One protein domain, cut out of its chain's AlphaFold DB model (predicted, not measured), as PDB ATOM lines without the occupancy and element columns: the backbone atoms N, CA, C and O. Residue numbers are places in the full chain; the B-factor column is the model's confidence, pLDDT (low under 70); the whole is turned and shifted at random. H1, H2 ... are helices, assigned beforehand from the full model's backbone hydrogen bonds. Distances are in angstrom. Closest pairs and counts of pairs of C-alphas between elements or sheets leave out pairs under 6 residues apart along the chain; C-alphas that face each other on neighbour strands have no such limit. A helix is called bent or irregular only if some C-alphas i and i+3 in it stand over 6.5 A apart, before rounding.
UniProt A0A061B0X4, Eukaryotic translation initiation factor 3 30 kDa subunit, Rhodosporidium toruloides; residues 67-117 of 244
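What this domain is: This is residues 67 to 117 of the 244 residues of the protein "Eukaryotic translation initiation factor 3 30 kDa subunit" of Rhodosporidium toruloides (UniProt A0A061B0X4). Two straight helices of nearly equal length, H1 and H2, meet end to end at a corner and make a wide, open, flat V. H1 is one arm and H2 the other, with residues 92 and 93 at the corner, and nothing fills the space between the arms. The printed part has 51 residues with two named helices, H1 then H2 along the chain, and no named strand; the class is all helix. It is extended, with a radius of gyration of the C-alphas of 19.0 A, and the C-alphas span 61 by 25 by 6 A.

How they stand to each other: The longest helix is H1, residues 67 to 91. A tight link of 2 residues joins it to H2, residues 94 to 117. H1 and H2 are close but not clearly touching, with 1 pair of C-alphas within 8 A: the closest C-alphas are those of Glu 91 and Leu 97, 6.9 A apart. Their lines are about perpendicular, at 76 degrees, and their centres are 32.1 A apart. Residues 67 to 90, which belong to H1, stand free, and so do residues 101 to 117, which belong to H2. In H1 every O i to N i+4 pair is within hydrogen-bond range; in H2, 19 of 20 are.

Where its parts are: H1 begins with C-alpha 67 at (-58.311, -4.728, -4.262) and is 35.4 A long from first to last C-alpha, ending with C-alpha 91 at (-39.296, -8.617, 25.313). H2 is 33.4 A long, from Pro 94 to C-alpha 117 at (-6.530, -14.614, 26.946). Neither helix is bent.

The domain as a whole: The two C-alphas farthest apart are those of Thr 67 and Phe 117, 61.3 A. The printed part has no cut, and its one link between helices is tight. The mean pLDDT of the printed part is 77.5; residues 67 to 69, 71 and 87 to 92 are under 70, the last of these stretches reaching from H1 into the link.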
ATOM      1  N   THR A  67     -58.011  -5.324  -5.576       58.22
ATOM      2  CA  THR A  67     -58.311  -4.728  -4.262       58.22
ATOM      3  C   THR A  67     -58.333  -5.768  -3.146       58.22
ATOM      4  O   THR A  67     -57.870  -5.486  -2.048       58.22
ATOM      5  N   LYS A  68     -58.785  -6.996  -3.426       61.59
ATOM      6  CA  LYS A  68     -58.736  -8.106  -2.459       61.59
ATOM      7  C   LYS A  68     -57.304  -8.570  -2.176       61.59
ATOM      8  O   LYS A  68     -56.998  -8.894  -1.038       61.59
ATOM      9  N   GLN A  69     -56.423  -8.546  -3.176       68.00
ATOM     10  CA  GLN A  69     -54.996  -8.827  -2.991       68.00
ATOM     11  C   GLN A  69     -54.286  -7.732  -2.182       68.00
ATOM     12  O   GLN A  69     -53.520  -8.063  -1.284       68.00
ATOM     13  N   LYS A  70     -54.597  -6.448  -2.408       72.69
ATOM     14  CA  LYS A  70     -54.042  -5.339  -1.606       72.69
ATOM     15  C   LYS A  70     -54.538  -5.335  -0.153       72.69
ATOM     16  O   LYS A  70     -53.763  -5.033   0.747       72.69
ATOM     17  N   ILE A  71     -55.793  -5.722   0.091       66.56
ATOM     18  CA  ILE A  71     -56.330  -5.892   1.455       66.56
ATOM     19  C   ILE A  71     -55.651  -7.079   2.156       66.56
ATOM     20  O   ILE A  71     -55.227  -6.937   3.295       66.56
ATOM     21  N   ALA A  72     -55.454  -8.203   1.460       72.31
ATOM     22  CA  ALA A  72     -54.773  -9.371   2.021       72.31
ATOM     23  C   ALA A  72     -53.281  -9.118   2.316       72.31
ATOM     24  O   ALA A  72     -52.753  -9.620   3.305       72.31
ATOM     25  N   GLN A  73     -52.595  -8.331   1.482       73.50
ATOM     26  CA  GLN A  73     -51.196  -7.959   1.705       73.50
ATOM     27  C   GLN A  73     -51.048  -7.010   2.904       73.50
ATOM     28  O   GLN A  73     -50.181  -7.228   3.746       73.50
ATOM     29  N   LYS A  74     -51.947  -6.023   3.030       78.00
ATOM     30  CA  LYS A  74     -51.971  -5.077   4.153       78.00
ATOM     31  C   LYS A  74     -52.354  -5.743   5.483       78.00
ATOM     32  O   LYS A  74     -51.747  -5.450   6.503       78.00
ATOM     33  N   GLU A  75     -53.298  -6.683   5.470       78.38
ATOM     34  CA  GLU A  75     -53.679  -7.471   6.653       78.38
ATOM     35  C   GLU A  75     -52.562  -8.437   7.084       78.38
ATOM     36  O   GLU A  75     -52.320  -8.624   8.274       78.38
ATOM     37  N   ALA A  76     -51.825  -9.025   6.133       76.12
ATOM     38  CA  ALA A  76     -50.665  -9.860   6.444       76.12
ATOM     39  C   ALA A  76     -49.510  -9.052   7.060       76.12
ATOM     40  O   ALA A  76     -48.808  -9.555   7.935       76.12
ATOM     41  N   GLU A  77     -49.312  -7.812   6.620       79.44
ATOM     42  CA  GLU A  77     -48.317  -6.904   7.190       79.44
ATOM     43  C   GLU A  77     -48.729  -6.400   8.576       79.44
ATOM     44  O   GLU A  77     -47.920  -6.426   9.498       79.44
ATOM     45  N   GLU A  78     -49.999  -6.042   8.772       78.56
ATOM     46  CA  GLU A  78     -50.528  -5.669  10.087       78.56
ATOM     47  C   GLU A  78     -50.476  -6.845  11.068       78.56
ATOM     48  O   GLU A  78     -50.109  -6.660  12.223       78.56
ATOM     49  N   ARG A  79     -50.725  -8.075  10.602       76.19
ATOM     50  CA  ARG A  79     -50.558  -9.287  11.412       76.19
ATOM     51  C   ARG A  79     -49.099  -9.528  11.798       76.19
ATOM     52  O   ARG A  79     -48.841  -9.875  12.945       76.19
ATOM     53  N   LYS A  80     -48.149  -9.301  10.885       77.00
ATOM     54  CA  LYS A  80     -46.708  -9.360  11.193       77.00
ATOM     55  C   LYS A  80     -46.290  -8.258  12.163       77.00
ATOM     56  O   LYS A  80     -45.517  -8.522  13.074       77.00
ATOM     57  N   LYS A  81     -46.824  -7.046  12.004       76.88
ATOM     58  CA  LYS A  81     -46.538  -5.902  12.877       76.88
ATOM     59  C   LYS A  81     -47.168  -6.069  14.260       76.88
ATOM     60  O   LYS A  81     -46.558  -5.676  15.244       76.88
ATOM     61  N   ALA A  82     -48.347  -6.681  14.351       75.50
ATOM     62  CA  ALA A  82     -48.995  -7.037  15.609       75.50
ATOM     63  C   ALA A  82     -48.247  -8.170  16.325       75.50
ATOM     64  O   ALA A  82     -48.008  -8.069  17.522       75.50
ATOM     65  N   GLU A  83     -47.803  -9.198  15.596       78.06
ATOM     66  CA  GLU A  83     -46.951 -10.270  16.130       78.06
ATOM     67  C   GLU A  83     -45.589  -9.728  16.592       78.06
ATOM     68  O   GLU A  83     -45.077 -10.114  17.641       78.06
ATOM     69  N   GLU A  84     -45.013  -8.778  15.855       73.94
ATOM     70  CA  GLU A  84     -43.791  -8.085  16.252       73.94
ATOM     71  C   GLU A  84     -44.011  -7.154  17.445       73.94
ATOM     72  O   GLU A  84     -43.170  -7.139  18.336       73.94
ATOM     73  N   ALA A  85     -45.137  -6.444  17.529       74.62
ATOM     74  CA  ALA A  85     -45.495  -5.619  18.680       74.62
ATOM     75  C   ALA A  85     -45.768  -6.468  19.932       74.62
ATOM     76  O   ALA A  85     -45.375  -6.076  21.027       74.62
ATOM     77  N   GLU A  86     -46.374  -7.648  19.785       71.38
ATOM     78  CA  GLU A  86     -46.564  -8.620  20.867       71.38
ATOM     79  C   GLU A  86     -45.224  -9.235  21.300       71.38
ATOM     80  O   GLU A  86     -44.946  -9.354  22.497       71.38
ATOM     81  N   ARG A  87     -44.332  -9.539  20.346       67.56
ATOM     82  CA  ARG A  87     -42.951  -9.960  20.623       67.56
ATOM     83  C   ARG A  87     -42.178  -8.866  21.358       67.56
ATOM     84  O   ARG A  87     -41.496  -9.161  22.336       67.56
ATOM     85  N   LEU A  88     -42.333  -7.610  20.936       60.09
ATOM     86  CA  LEU A  88     -41.710  -6.444  21.556       60.09
ATOM     87  C   LEU A  88     -42.275  -6.194  22.956       60.09
ATOM     88  O   LEU A  88     -41.519  -5.863  23.860       60.09
ATOM     89  N   ALA A  89     -43.582  -6.368  23.161       67.12
ATOM     90  CA  ALA A  89     -44.228  -6.234  24.464       67.12
ATOM     91  C   ALA A  89     -43.758  -7.321  25.441       67.12
ATOM     92  O   ALA A  89     -43.530  -7.038  26.613       67.12
ATOM     93  N   ARG A  90     -43.536  -8.545  24.946       61.31
ATOM     94  CA  ARG A  90     -42.991  -9.665  25.724       61.31
ATOM     95  C   ARG A  90     -41.486  -9.536  26.000       61.31
ATOM     96  O   ARG A  90     -41.019  -9.998  27.035       61.31
ATOM     97  N   GLU A  91     -40.721  -8.918  25.099       59.78
ATOM     98  CA  GLU A  91     -39.296  -8.617  25.313       59.78
ATOM     99  C   GLU A  91     -39.057  -7.371  26.186       59.78
ATOM    100  O   GLU A  91     -37.995  -7.271  26.799       59.78
ATOM    101  N   ASN A  92     -40.020  -6.444  26.275       61.81
ATOM    102  CA  ASN A  92     -39.908  -5.190  27.033       61.81
ATOM    103  C   ASN A  92     -40.140  -5.318  28.548       61.81
ATOM    104  O   ASN A  92     -40.163  -4.302  29.247       61.81
ATOM    105  N   ASP A  93     -40.261  -6.531  29.093       73.56
ATOM    106  CA  ASP A  93     -40.249  -6.704  30.544       73.56
ATOM    107  C   ASP A  93     -38.941  -6.118  31.120       73.56
ATOM    108  O   ASP A  93     -37.839  -6.526  30.731       73.56
ATOM    109  N   PRO A  94     -39.001  -5.176  32.081       70.00
ATOM    110  CA  PRO A  94     -37.828  -4.422  32.540       70.00
ATOM    111  C   PRO A  94     -36.774  -5.299  33.239       70.00
ATOM    112  O   PRO A  94     -35.635  -4.871  33.453       70.00
ATOM    113  N   ALA A  95     -37.135  -6.527  33.619       75.00
ATOM    114  CA  ALA A  95     -36.211  -7.547  34.108       75.00
ATOM    115  C   ALA A  95     -35.540  -8.328  32.961       75.00
ATOM    116  O   ALA A  95     -34.340  -8.600  33.030       75.00
ATOM    117  N   ALA A  96     -36.279  -8.633  31.890       78.25
ATOM    118  CA  ALA A  96     -35.774  -9.335  30.712       78.25
ATOM    119  C   ALA A  96     -34.788  -8.468  29.915       78.25
ATOM    120  O   ALA A  96     -33.722  -8.952  29.535       78.25
ATOM    121  N   LEU A  97     -35.063  -7.167  29.768       78.00
ATOM    122  CA  LEU A  97     -34.138  -6.215  29.139       78.00
ATOM    123  C   LEU A  97     -32.811  -6.103  29.900       78.00
ATOM    124  O   LEU A  97     -31.744  -6.110  29.289       78.00
ATOM    125  N   ARG A  98     -32.849  -6.066  31.240       81.06
ATOM    126  CA  ARG A  98     -31.630  -6.052  32.068       81.06
ATOM    127  C   ARG A  98     -30.862  -7.369  31.987       81.06
ATOM    128  O   ARG A  98     -29.636  -7.343  31.954       81.06
ATOM    129  N   ALA A  99     -31.553  -8.507  31.941       84.94
ATOM    130  CA  ALA A  99     -30.914  -9.806  31.752       84.94
ATOM    131  C   ALA A  99     -30.262  -9.917  30.364       84.94
ATOM    132  O   ALA A  99     -29.126 -10.370  30.262       84.94
ATOM    133  N   LYS A 100     -30.934  -9.428  29.314       84.19
ATOM    134  CA  LYS A 100     -30.415  -9.384  27.940       84.19
ATOM    135  C   LYS A 100     -29.220  -8.437  27.818       84.19
ATOM    136  O   LYS A 100     -28.220  -8.818  27.222       84.19
ATOM    137  N   ALA A 101     -29.275  -7.262  28.449       86.50
ATOM    138  CA  ALA A 101     -28.152  -6.327  28.514       86.50
ATOM    139  C   ALA A 101     -26.945  -6.932  29.251       86.50
ATOM    140  O   ALA A 101     -25.826  -6.855  28.754       86.50
ATOM    141  N   ARG A 102     -27.167  -7.612  30.387       88.69
ATOM    142  CA  ARG A 102     -26.105  -8.337  31.104       88.69
ATOM    143  C   ARG A 102     -25.532  -9.487  30.283       88.69
ATOM    144  O   ARG A 102     -24.324  -9.661  30.274       88.69
ATOM    145  N   ALA A 103     -26.362 -10.254  29.580       89.12
ATOM    146  CA  ALA A 103     -25.891 -11.327  28.708       89.12
ATOM    147  C   ALA A 103     -25.084 -10.783  27.520       89.12
ATOM    148  O   ALA A 103     -24.072 -11.372  27.156       89.12
ATOM    149  N   ALA A 104     -25.494  -9.649  26.945       89.88
ATOM    150  CA  ALA A 104     -24.745  -8.967  25.893       89.88
ATOM    151  C   ALA A 104     -23.398  -8.438  26.407       89.88
ATOM    152  O   ALA A 104     -22.387  -8.616  25.732       89.88
ATOM    153  N   GLN A 105     -23.368  -7.866  27.615       91.06
ATOM    154  CA  GLN A 105     -22.132  -7.430  28.263       91.06
ATOM    155  C   GLN A 105     -21.209  -8.615  28.559       91.06
ATOM    156  O   GLN A 105     -20.070  -8.606  28.121       91.06
ATOM    157  N   LEU A 106     -21.715  -9.681  29.191       90.56
ATOM    158  CA  LEU A 106     -20.947 -10.905  29.432       90.56
ATOM    159  C   LEU A 106     -20.421 -11.512  28.132       90.56
ATOM    160  O   LEU A 106     -19.312 -12.023  28.111       90.56
ATOM    161  N   ARG A 107     -21.189 -11.454  27.040       88.75
ATOM    162  CA  ARG A 107     -20.745 -11.944  25.732       88.75
ATOM    163  C   ARG A 107     -19.633 -11.074  25.150       88.75
ATOM    164  O   ARG A 107     -18.638 -11.619  24.702       88.75
ATOM    165  N   SER A 108     -19.765  -9.751  25.227       92.94
ATOM    166  CA  SER A 108     -18.704  -8.815  24.840       92.94
ATOM    167  C   SER A 108     -17.437  -9.025  25.672       92.94
ATOM    168  O   SER A 108     -16.335  -9.025  25.125       92.94
ATOM    169  N   ASP A 109     -17.586  -9.236  26.981       92.00
ATOM    170  CA  ASP A 109     -16.483  -9.508  27.901       92.00
ATOM    171  C   ASP A 109     -15.840 -10.867  27.595       92.00
ATOM    172  O   ASP A 109     -14.620 -10.971  27.605       92.00
ATOM    173  N   MET A 110     -16.631 -11.895  27.264       88.56
ATOM    174  CA  MET A 110     -16.131 -13.212  26.846       88.56
ATOM    175  C   MET A 110     -15.403 -13.149  25.503       88.56
ATOM    176  O   MET A 110     -14.339 -13.742  25.386       88.56
ATOM    177  N   ASP A 111     -15.919 -12.421  24.514       88.44
ATOM    178  CA  ASP A 111     -15.269 -12.258  23.208       88.44
ATOM    179  C   ASP A 111     -13.970 -11.438  23.345       88.44
ATOM    180  O   ASP A 111     -12.943 -11.767  22.746       88.44
ATOM    181  N   SER A 112     -13.971 -10.420  24.212       90.44
ATOM    182  CA  SER A 112     -12.775  -9.636  24.550       90.44
ATOM    183  C   SER A 112     -11.750 -10.475  25.314       90.44
ATOM    184  O   SER A 112     -10.565 -10.452  24.988       90.44
ATOM    185  N   ALA A 113     -12.191 -11.259  26.299       86.69
ATOM    186  CA  ALA A 113     -11.339 -12.168  27.053       86.69
ATOM    187  C   ALA A 113     -10.816 -13.311  26.178       86.69
ATOM    188  O   ALA A 113      -9.667 -13.701  26.329       86.69
ATOM    189  N   ALA A 114     -11.593 -13.820  25.226       83.25
ATOM    190  CA  ALA A 114     -11.120 -14.799  24.255       83.25
ATOM    191  C   ALA A 114     -10.064 -14.190  23.320       83.25
ATOM    192  O   ALA A 114      -9.072 -14.844  23.019       83.25
ATOM    193  N   SER A 115     -10.222 -12.926  22.927       83.69
ATOM    194  CA  SER A 115      -9.219 -12.204  22.135       83.69
ATOM    195  C   SER A 115      -7.923 -11.923  22.920       83.69
ATOM    196  O   SER A 115      -6.832 -12.044  22.374       83.69
ATOM    197  N   LEU A 116      -8.018 -11.595  24.216       80.81
ATOM    198  CA  LEU A 116      -6.869 -11.245  25.072       80.81
ATOM    199  C   LEU A 116      -6.189 -12.452  25.743       80.81
ATOM    200  O   LEU A 116      -4.974 -12.457  25.923       80.81
ATOM    201  N   PHE A 117      -6.966 -13.458  26.149       72.00
ATOM    202  CA  PHE A 117      -6.530 -14.614  26.946       72.00
ATOM    203  C   PHE A 117      -6.759 -15.965  26.260       72.00
ATOM    204  O   PHE A 117      -6.226 -16.971  26.730       72.00
TER     205      PHE A 117